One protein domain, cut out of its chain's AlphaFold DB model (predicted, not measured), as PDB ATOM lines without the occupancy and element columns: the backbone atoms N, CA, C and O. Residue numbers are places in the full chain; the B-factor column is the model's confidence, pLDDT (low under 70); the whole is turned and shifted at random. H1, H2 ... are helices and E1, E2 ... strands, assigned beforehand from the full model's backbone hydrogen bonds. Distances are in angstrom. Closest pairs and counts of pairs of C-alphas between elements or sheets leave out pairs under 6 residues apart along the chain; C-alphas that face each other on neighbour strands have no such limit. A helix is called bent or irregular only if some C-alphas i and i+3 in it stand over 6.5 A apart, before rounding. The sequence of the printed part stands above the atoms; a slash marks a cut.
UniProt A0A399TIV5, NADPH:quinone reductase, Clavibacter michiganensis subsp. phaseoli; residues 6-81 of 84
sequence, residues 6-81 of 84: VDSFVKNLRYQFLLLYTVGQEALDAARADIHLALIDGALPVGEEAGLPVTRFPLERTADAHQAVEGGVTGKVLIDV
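This is residues 6 to 81 of the 84 residues of the protein "NADPH:quinone reductase" of Clavibacter michiganensis subsp. phaseoli (UniProt A0A399TIV5). Look first for a small head, where two parallel strands, E1 and E2, run side by side and the helix H3 packs on them. The long helix H2 sits away from this head, and from its beginning a long arm, whose residues 6 to 19 stick out free with the short helix H1 at the far end, makes much of the length. You have 76 residues printed, with three named helices and two named strands in the order H1, H2, E1, H3, E2; the class is mixed, helices and strands. The whole is extended, with a radius of gyration of the C-alphas of 17.6 A, and elongated, spanning 51 by 32 by 29 A.

Start with strand E1, residues 54 to 58, and find C-alpha 54 at (104.545, 92.568, 182.267); the strand runs 13.2 A. Its partner E2, residues 76 to 80, runs 12.7 A and ends at C-alpha 80, at (103.602, 80.996, 179.959). Between them along the chain is H3, residues 59 to 70, 17.5 A long; it is irregular, with C-alphas 60 and 63 8.0 A apart. Go back to H2, residues 25 to 40, the longest helix at 22.8 A. Then find H1, residues 6 to 10, 6.2 A long, beginning at C-alpha 6, at (136.030, 107.889, 205.697).

E1 and E2 are parallel, with 28 degrees between their directions. The C-alphas of Arg 56 and Leu 78 face each other at 4.8 A. Look there for N 55 and O 76, 2.9 A apart, and N 57 and O 78, 3.0 A apart, both within hydrogen-bond range. E1, H3 and E2 form a strand-helix-strand unit, two parallel neighbour strands with a helix between them along the chain, and its crossover is right-handed. The closest C-alphas of H3 and E2 are those of Leu 59 and Ile 79, 5.8 A apart. The closest of E1 and H3 are those of Phe 57 and Ala 65, 6.2 A apart. H2 is apart from H3 and from E2, with no C-alpha within 8 A. H1 is apart from H2, E1, H3 and E2 by the same distance. Every O i to N i+4 pair is within hydrogen-bond range in H1 and H2; in H3 it is 6 of 8.

The two C-alphas farthest apart are those of Val 10 and Glu 60, at 53.3 A. Without the stretches that stand free, 43 residues remain, spanning 33 by 24 by 21 A. The links H1 to H2, with 14 residues, and H2 to E1, with 13, are long; E1 to H3 and H3 to E2 are tight. The printed part has no cut. Its mean pLDDT is 96.0, and no printed residue is under 70.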
ATOM      1  N   VAL A   6     136.224 106.762 204.764       95.94
ATOM      2  CA  VAL A   6     136.030 107.889 205.697       95.94
ATOM      3  C   VAL A   6     134.635 108.496 205.557       95.94
ATOM      4  O   VAL A   6     133.948 108.680 206.560       95.94
ATOM      5  N   ASP A   7     134.182 108.746 204.329       96.12
ATOM      6  CA  ASP A   7     132.860 109.332 204.089       96.12
ATOM      7  C   ASP A   7     131.737 108.420 204.590       96.12
ATOM      8  O   ASP A   7     130.751 108.897 205.157       96.12
ATOM      9  N   SER A   8     131.892 107.107 204.402       96.00
ATOM     10  CA  SER A   8     130.935 106.111 204.879       96.00
ATOM     11  C   SER A   8     130.938 105.989 206.397       96.00
ATOM     12  O   SER A   8     129.870 105.863 206.992       96.00
ATOM     13  N   PHE A   9     132.111 106.086 207.026       95.38
ATOM     14  CA  PHE A   9     132.248 106.087 208.479       95.38
ATOM     15  C   PHE A   9     131.558 107.301 209.115       95.38
ATOM     16  O   PHE A   9     130.714 107.132 209.989       95.38
ATOM     17  N   VAL A  10     131.842 108.517 208.634       97.88
ATOM     18  CA  VAL A  10     131.256 109.758 209.181       97.88
ATOM     19  C   VAL A  10     129.727 109.763 209.066       97.88
ATOM     20  O   VAL A  10     129.037 110.304 209.929       97.88
ATOM     21  N   LYS A  11     129.182 109.127 208.024       97.44
ATOM     22  CA  LYS A  11     127.737 109.016 207.777       97.44
ATOM     23  C   LYS A  11     127.098 107.767 208.392       97.44
ATOM     24  O   LYS A  11     125.901 107.569 208.206       97.44
ATOM     25  N   ASN A  12     127.862 106.933 209.104       96.06
ATOM     26  CA  ASN A  12     127.411 105.652 209.662       96.06
ATOM     27  C   ASN A  12     126.706 104.752 208.629       96.06
ATOM     28  O   ASN A  12     125.671 104.142 208.904       96.06
ATOM     29  N   LEU A  13     127.246 104.677 207.410       96.69
ATOM     30  CA  LEU A  13     126.659 103.854 206.357       96.69
ATOM     31  C   LEU A  13     126.914 102.363 206.609       96.69
ATOM     32  O   LEU A  13     128.019 101.958 206.970       96.69
ATOM     33  N   ARG A  14     125.905 101.532 206.326       95.31
ATOM     34  CA  ARG A  14     126.027 100.071 206.286       95.31
ATOM     35  C   ARG A  14     126.074  99.587 204.841       95.31
ATOM     36  O   ARG A  14     125.116  99.772 204.096       95.31
ATOM     37  N   TYR A  15     127.144  98.882 204.485       93.12
ATOM     38  CA  TYR A  15     127.184  98.067 203.273       93.12
ATOM     39  C   TYR A  15     126.705  96.658 203.611       93.12
ATOM     40  O   TYR A  15     127.351  95.956 204.386       93.12
ATOM     41  N   GLN A  16     125.567  96.254 203.050       93.75
ATOM     42  CA  GLN A  16     125.017  94.917 203.236       93.75
ATOM     43  C   GLN A  16     124.897  94.228 201.883       93.75
ATOM     44  O   GLN A  16     124.078  94.604 201.048       93.75
ATOM     45  N   PHE A  17     125.733  93.217 201.680       92.50
ATOM     46  CA  PHE A  17     125.665  92.353 200.510       92.50
ATOM     47  C   PHE A  17     124.694  91.210 200.792       92.50
ATOM     48  O   PHE A  17     124.653  90.689 201.907       92.50
ATOM     49  N   LEU A  18     123.914  90.826 199.785       93.69
ATOM     50  CA  LEU A  18     122.928  89.762 199.904       93.69
ATOM     51  C   LEU A  18     122.999  88.864 198.675       93.69
ATOM     52  O   LEU A  18     122.938  89.334 197.542       93.69
ATOM     53  N   LEU A  19     123.102  87.564 198.925       94.81
ATOM     54  CA  LEU A  19     122.897  86.530 197.931       94.81
ATOM     55  C   LEU A  19     121.667  85.741 198.362       94.81
ATOM     56  O   LEU A  19     121.682  85.111 199.417       94.81
ATOM     57  N   LEU A  20     120.603  85.782 197.559       93.38
ATOM     58  CA  LEU A  20     119.321  85.175 197.930       93.38
ATOM     59  C   LEU A  20     119.452  83.675 198.250       93.38
ATOM     60  O   LEU A  20     118.740  83.162 199.102       93.38
ATOM     61  N   TYR A  21     120.412  82.984 197.634       94.19
ATOM     62  CA  TYR A  21     120.653  81.556 197.851       94.19
ATOM     63  C   TYR A  21     121.163  81.193 199.255       94.19
ATOM     64  O   TYR A  21     121.122  80.024 199.621       94.19
ATOM     65  N   THR A  22     121.651  82.159 200.044       95.06
ATOM     66  CA  THR A  22     122.275  81.898 201.355       95.06
ATOM     67  C   THR A  22     121.532  82.533 202.528       95.06
ATOM     68  O   THR A  22     122.030  82.486 203.647       95.06
ATOM     69  N   VAL A  23     120.367  83.148 202.305       94.44
ATOM     70  CA  VAL A  23     119.628  83.857 203.372       94.44
ATOM     71  C   VAL A  23     118.920  82.917 204.356       94.44
ATOM     72  O   VAL A  23     118.530  83.352 205.434       94.44
ATOM     73  N   GLY A  24     118.794  81.632 204.013       96.31
ATOM     74  CA  GLY A  24     118.116  80.623 204.828       96.31
ATOM     75  C   GLY A  24     116.596  80.616 204.645       96.31
ATOM     76  O   GLY A  24     116.000  81.587 204.183       96.31
ATOM     77  N   GLN A  25     115.966  79.494 204.997       97.25
ATOM     78  CA  GLN A  25     114.538  79.274 204.744       97.25
ATOM     79  C   GLN A  25     113.640  80.222 205.551       97.25
ATOM     80  O   GLN A  25     112.694  80.771 205.002       97.25
ATOM     81  N   GLU A  26     113.975  80.478 206.817       97.75
ATOM     82  CA  GLU A  26     113.192  81.356 207.697       97.75
ATOM     83  C   GLU A  26     113.038  82.772 207.119       97.75
ATOM     84  O   GLU A  26     111.939  83.323 207.089       97.75
ATOM     85  N   ALA A  27     114.120  83.337 206.577       96.56
ATOM     86  CA  ALA A  27     114.085  84.650 205.939       96.56
ATOM     87  C   ALA A  27     113.236  84.652 204.656       96.56
ATOM     88  O   ALA A  27     112.548  85.634 204.376       96.56
ATOM     89  N   LEU A  28     113.266  83.565 203.877       96.75
ATOM     90  CA  LEU A  28     112.432  83.421 202.679       96.75
ATOM     91  C   LEU A  28     110.946  83.302 203.035       96.75
ATOM     92  O   LEU A  28     110.112  83.917 202.368       96.75
ATOM     93  N   ASP A  29     110.616  82.550 204.085       97.88
ATOM     94  CA  ASP A  29     109.239  82.366 204.546       97.88
ATOM     95  C   ASP A  29     108.655  83.677 205.083       97.88
ATOM     96  O   ASP A  29     107.536  84.047 204.718       97.88
ATOM     97  N   ALA A  30     109.440  84.422 205.869       98.06
ATOM     98  CA  ALA A  30     109.069  85.758 206.328       98.06
ATOM     99  C   ALA A  30     108.830  86.709 205.144       98.06
ATOM    100  O   ALA A  30     107.761  87.303 205.031       98.06
ATOM    101  N   ALA A  31     109.769  86.771 204.189       96.94
ATOM    102  CA  ALA A  31     109.626  87.616 203.006       96.94
ATOM    103  C   ALA A  31     108.379  87.257 202.179       96.94
ATOM    104  O   ALA A  31     107.681  88.143 201.690       96.94
ATOM    105  N   ARG A  32     108.066  85.964 202.035       97.38
ATOM    106  CA  ARG A  32     106.851  85.506 201.355       97.38
ATOM    107  C   ARG A  32     105.589  86.001 202.062       97.38
ATOM    108  O   ARG A  32     104.677  86.467 201.380       97.38
ATOM    109  N   ALA A  33     105.516  85.857 203.385       98.12
ATOM    110  CA  ALA A  33     104.363  86.291 204.171       98.12
ATOM    111  C   ALA A  33     104.157  87.810 204.064       98.12
ATOM    112  O   ALA A  33     103.050  88.257 203.765       98.12
ATOM    113  N   ASP A  34     105.234  88.583 204.193       98.12
ATOM    114  CA  ASP A  34     105.185  90.044 204.124       98.12
ATOM    115  C   ASP A  34     104.775  90.539 202.730       98.12
ATOM    116  O   ASP A  34     103.905  91.403 202.602       98.12
ATOM    117  N   ILE A  35     105.337  89.954 201.663       97.00
ATOM    118  CA  ILE A  35     104.948  90.275 200.280       97.00
ATOM    119  C   ILE A  35     103.475  89.926 200.042       97.00
ATOM    120  O   ILE A  35     102.767  90.683 199.383       97.00
ATOM    121  N   HIS A  36     102.998  88.795 200.567       97.00
ATOM    122  CA  HIS A  36     101.604  88.389 200.416       97.00
ATOM    123  C   HIS A  36     100.637  89.394 201.054       97.00
ATOM    124  O   HIS A  36      99.662  89.781 200.409       97.00
ATOM    125  N   LEU A  37     100.929  89.853 202.273       98.12
ATOM    126  CA  LEU A  37     100.131  90.882 202.943       98.12
ATOM    127  C   LEU A  37     100.156  92.200 202.160       98.12
ATOM    128  O   LEU A  37      99.102  92.755 201.864       98.12
ATOM    129  N   ALA A  38     101.333  92.639 201.710       97.50
ATOM    130  CA  ALA A  38     101.465  93.857 200.912       97.50
ATOM    131  C   ALA A  38     100.695  93.796 199.577       97.50
ATOM    132  O   ALA A  38     100.174  94.810 199.114       97.50
ATOM    133  N   LEU A  39     100.605  92.617 198.953       95.12
ATOM    134  CA  LEU A  39      99.791  92.410 197.752       95.12
ATOM    135  C   LEU A  39      98.293  92.535 198.048       95.12
ATOM    136  O   LEU A  39      97.590  93.192 197.284       95.12
ATOM    137  N   ILE A  40      97.812  91.927 199.139       96.38
ATOM    138  CA  ILE A  40      96.407  92.030 199.572       96.38
ATOM    139  C   ILE A  40      96.040  93.488 199.861       96.38
ATOM    140  O   ILE A  40      94.971  93.943 199.455       96.38
ATOM    141  N   ASP A  41      96.952  94.228 200.487       97.38
ATOM    142  CA  ASP A  41      96.771  95.641 200.824       97.38
ATOM    143  C   ASP A  41      96.933  96.580 199.611       97.38
ATOM    144  O   ASP A  41      96.795  97.796 199.739       97.38
ATOM    145  N   GLY A  42      97.241  96.048 198.422       94.75
ATOM    146  CA  GLY A  42      97.437  96.838 197.204       94.75
ATOM    147  C   GLY A  42      98.700  97.710 197.213       94.75
ATOM    148  O   GLY A  42      98.826  98.619 196.395       94.75
ATOM    149  N   ALA A  43      99.650  97.441 198.111       96.19
ATOM    150  CA  ALA A  43     100.875  98.225 198.282       96.19
ATOM    151  C   ALA A  43     101.965  97.913 197.235       96.19
ATOM    152  O   ALA A  43     102.972  98.615 197.161       96.19
ATOM    153  N   LEU A  44     101.773  96.867 196.424       93.06
ATOM    154  CA  LEU A  44     102.697  96.435 195.369       93.06
ATOM    155  C   LEU A  44     101.995  96.424 193.996       93.06
ATOM    156  O   LEU A  44     101.719  95.345 193.465       93.06
ATOM    157  N   PRO A  45     101.669  97.596 193.415       91.44
ATOM    158  CA  PRO A  45     101.018  97.664 192.109       91.44
ATOM    159  C   PRO A  45     101.950  97.163 190.989       91.44
ATOM    160  O   PRO A  45     103.164  97.368 191.023       91.44
ATOM    161  N   VAL A  46     101.372  96.504 189.982       91.62
ATOM    162  CA  VAL A  46     102.077  95.923 188.824       91.62
ATOM    163  C   VAL A  46     101.338  96.306 187.542       91.62
ATOM    164  O   VAL A  46     100.118  96.452 187.554       91.62
ATOM    165  N   GLY A  47     102.063  96.430 186.431       92.12
ATOM    166  CA  GLY A  47     101.516  96.777 185.122       92.12
ATOM    167  C   GLY A  47     102.055  98.104 184.598       92.12
ATOM    168  O   GLY A  47     102.850  98.778 185.254       92.12
ATOM    169  N   GLU A  48     101.610  98.465 183.395       92.81
ATOM    170  CA  GLU A  48     102.018  99.692 182.692       92.81
ATOM    171  C   GLU A  48     101.799 100.945 183.551       92.81
ATOM    172  O   GLU A  48     102.707 101.755 183.722       92.81
ATOM    173  N   GLU A  49     100.623 101.061 184.175       93.31
ATOM    174  CA  GLU A  49     100.253 102.214 185.010       93.31
ATOM    175  C   GLU A  49     101.140 102.362 186.259       93.31
ATOM    176  O   GLU A  49     101.317 103.466 186.767       93.31
ATOM    177  N   ALA A  50     101.736 101.261 186.728       93.50
ATOM    178  CA  ALA A  50     102.643 101.231 187.873       93.50
ATOM    179  C   ALA A  50     104.124 101.404 187.481       93.50
ATOM    180  O   ALA A  50     104.998 101.350 188.345       93.50
ATOM    181  N   GLY A  51     104.433 101.559 186.187       93.81
ATOM    182  CA  GLY A  51     105.808 101.585 185.677       93.81
ATOM    183  C   GLY A  51     106.526 100.231 185.748       93.81
ATOM    184  O   GLY A  51     107.746 100.170 185.585       93.81
ATOM    185  N   LEU A  52     105.786  99.141 185.987       93.19
ATOM    186  CA  LEU A  52     106.307  97.775 186.055       93.19
ATOM    187  C   LEU A  52     105.556  96.875 185.058       93.19
ATOM    188  O   LEU A  52     104.788  96.001 185.477       93.19
ATOM    189  N   PRO A  53     105.739  97.092 183.742       95.75
ATOM    190  CA  PRO A  53     105.022  96.347 182.716       95.75
ATOM    191  C   PRO A  53     105.354  94.852 182.752       95.75
ATOM    192  O   PRO A  53     106.425  94.436 183.200       95.75
ATOM    193  N   VAL A  54     104.410  94.029 182.290       95.81
ATOM    194  CA  VAL A  54     104.545  92.568 182.267       95.81
ATOM    195  C   VAL A  54     104.553  92.090 180.824       95.81
ATOM    196  O   VAL A  54     103.511  92.036 180.171       95.81
ATOM    197  N   THR A  55     105.727  91.713 180.327       96.19
ATOM    198  CA  THR A  55     105.884  91.124 178.993       96.19
ATOM    199  C   THR A  55     105.806  89.608 179.097       96.19
ATOM    200  O   THR A  55     106.507  88.998 179.903       96.19
ATOM    201  N   ARG A  56     104.958  88.984 178.280       96.50
ATOM    202  CA  ARG A  56     104.769  87.531 178.278       96.50
ATOM    203  C   ARG A  56     105.327  86.901 177.013       96.50
ATOM    204  O   ARG A  56     105.161  87.448 175.924       96.50
ATOM    205  N   PHE A  57     105.941  85.737 177.169       97.38
ATOM    206  CA  PHE A  57     106.366  84.880 176.070       97.38
ATOM    207  C   PHE A  57     105.839  83.461 176.296       97.38
ATOM    208  O   PHE A  57     105.828  82.997 177.437       97.38
ATOM    209  N   PRO A  58     105.438  82.741 175.237       96.94
ATOM    210  CA  PRO A  58     105.174  81.313 175.353       96.94
ATOM    211  C   PRO A  58     106.482  80.546 175.611       96.94
ATOM    212  O   PRO A  58     107.574  81.035 175.294       96.94
ATOM    213  N   LEU A  59     106.378  79.332 176.158       96.62
ATOM    214  CA  LEU A  59     107.523  78.480 176.500       96.62
ATOM    215  C   LEU A  59     108.489  78.249 175.322       96.62
ATOM    216  O   LEU A  59     109.707  78.241 175.502       96.62
ATOM    217  N   GLU A  60     107.984  78.128 174.098       97.12
ATOM    218  CA  GLU A  60     108.802  77.891 172.902       97.12
ATOM    219  C   GLU A  60     109.666  79.108 172.528       97.12
ATOM    220  O   GLU A  60     110.613  78.983 171.754       97.12
ATOM    221  N   ARG A  61     109.370  80.288 173.092       97.75
ATOM    222  CA  ARG A  61     110.069  81.558 172.839       97.75
ATOM    223  C   ARG A  61     110.907  82.030 174.029       97.75
ATOM    224  O   ARG A  61     111.153  83.225 174.181       97.75
ATOM    225  N   THR A  62     111.391  81.110 174.862       97.56
ATOM    226  CA  THR A  62     112.303  81.459 175.969       97.56
ATOM    227  C   THR A  62     113.578  82.167 175.500       97.56
ATOM    228  O   THR A  62     114.065  83.043 176.211       97.56
ATOM    229  N   ALA A  63     114.095  81.862 174.305       98.44
ATOM    230  CA  ALA A  63     115.246  82.573 173.735       98.44
ATOM    231  C   ALA A  63     114.966  84.077 173.551       98.44
ATOM    232  O   ALA A  63     115.746  84.908 174.013       98.44
ATOM    233  N   ASP A  64     113.816  84.427 172.968       98.38
ATOM    234  CA  ASP A  64     113.400  85.823 172.783       98.38
ATOM    235  C   ASP A  64     113.173  86.524 174.128       98.38
ATOM    236  O   ASP A  64     113.539  87.686 174.303       98.38
ATOM    237  N   ALA A  65     112.604  85.806 175.101       98.19
ATOM    238  CA  ALA A  65     112.412  86.315 176.454       98.19
ATOM    239  C   ALA A  65     113.749  86.654 177.132       98.19
ATOM    240  O   ALA A  65     113.891  87.721 177.731       98.19
ATOM    241  N   HIS A  66     114.747  85.773 177.005       98.00
ATOM    242  CA  HIS A  66     116.100  86.016 177.503       98.00
ATOM    243  C   HIS A  66     116.753  87.215 176.811       98.00
ATOM    244  O   HIS A  66     117.308  88.073 177.496       98.00
ATOM    245  N   GLN A  67     116.630  87.317 175.485       98.50
ATOM    246  CA  GLN A  67     117.159  88.450 174.729       98.50
ATOM    247  C   GLN A  67     116.506  89.776 175.151       98.50
ATOM    248  O   GLN A  67     117.189  90.794 175.240       98.50
ATOM    249  N   ALA A  68     115.205  89.784 175.456       98.00
ATOM    250  CA  ALA A  68     114.523  90.975 175.960       98.00
ATOM    251  C   ALA A  68     115.082  91.426 177.322       98.00
ATOM    252  O   ALA A  68     115.309  92.618 177.536       98.00
ATOM    253  N   VAL A  69     115.346  90.479 178.230       97.50
ATOM    254  CA  VAL A  69     115.971  90.774 179.531       97.50
ATOM    255  C   VAL A  69     117.395  91.297 179.352       97.50
ATOM    256  O   VAL A  69     117.748  92.309 179.951       97.50
ATOM    257  N   GLU A  70     118.195  90.650 178.505       98.06
ATOM    258  CA  GLU A  70     119.558  91.091 178.187       98.06
ATOM    259  C   GLU A  70     119.575  92.496 177.562       98.06
ATOM    260  O   GLU A  70     120.427  93.318 177.893       98.06
ATOM    261  N   GLY A  71     118.580  92.802 176.725       97.81
ATOM    262  CA  GLY A  71     118.370  94.116 176.120       97.81
ATOM    263  C   GLY A  71     117.866  95.200 177.082       97.81
ATOM    264  O   GLY A  71     117.680  96.338 176.654       97.81
ATOM    265  N   GLY A  72     117.649  94.880 178.362       96.75
ATOM    266  CA  GLY A  72     117.276  95.854 179.387       96.75
ATOM    267  C   GLY A  72     115.790  96.210 179.421       96.75
ATOM    268  O   GLY A  72     115.445  97.347 179.746       96.75
ATOM    269  N   VAL A  73     114.900  95.268 179.085       96.38
ATOM    270  CA  VAL A  73     113.447  95.463 179.223       96.38
ATOM    271  C   VAL A  73     113.083  95.962 180.628       96.38
ATOM    272  O   VAL A  73     113.576  95.468 181.644       96.38
ATOM    273  N   THR A  74     112.209  96.965 180.692       95.62
ATOM    274  CA  THR A  74     111.663  97.461 181.961       95.62
ATOM    275  C   THR A  74     110.547  96.529 182.434       95.62
ATOM    276  O   THR A  74     109.795  96.015 181.614       95.62
ATOM    277  N   GLY A  75     110.414  96.312 183.744       94.69
ATOM    278  CA  GLY A  75     109.336  95.497 184.306       94.69
ATOM    279  C   GLY A  75     109.700  94.027 184.527       94.69
ATOM    280  O   GLY A  75     110.798  93.706 184.990       94.69
ATOM    281  N   LYS A  76     108.744  93.125 184.281       95.81
ATOM    282  CA  LYS A  76     108.900  91.674 184.464       95.81
ATOM    283  C   LYS A  76     108.613  90.929 183.168       95.81
ATOM    284  O   LYS A  76     107.629  91.202 182.487       95.81
ATOM    285  N   VAL A  77     109.448  89.935 182.882       97.06
ATOM    286  CA  VAL A  77     109.232  88.979 181.797       97.06
ATOM    287  C   VAL A  77     108.700  87.683 182.394       97.06
ATOM    288  O   VAL A  77     109.321  87.123 183.298       97.06
ATOM    289  N   LEU A  78     107.549  87.224 181.911       96.81
ATOM    290  CA  LEU A  78     106.939  85.961 182.314       96.81
ATOM    291  C   LEU A  78     106.945  84.977 181.143       96.81
ATOM    292  O   LEU A  78     106.744  85.366 179.993       96.81
ATOM    293  N   ILE A  79     107.155  83.701 181.464       97.38
ATOM    294  CA  ILE A  79     107.010  82.595 180.523       97.38
ATOM    295  C   ILE A  79     105.709  81.867 180.837       97.38
ATOM    296  O   ILE A  79     105.540  81.355 181.945       97.38
ATOM    297  N   ASP A  80     104.814  81.800 179.861       96.62
ATOM    298  CA  ASP A  80     103.602  80.996 179.959       96.62
ATOM    299  C   ASP A  80     103.968  79.527 179.661       96.62
ATOM    300  O   ASP A  80     104.310  79.163 178.536       96.62
ATOM    301  N   VAL A  81     103.956  78.690 180.705       94.88
ATOM    302  CA  VAL A  81     104.362  77.266 180.657       94.88
ATOM    303  C   VAL A  81     103.204  76.305 180.378       94.88
ATOM    304  O   VAL A  81     103.415  75.111 180.176       94.88
TER     305      VAL A  81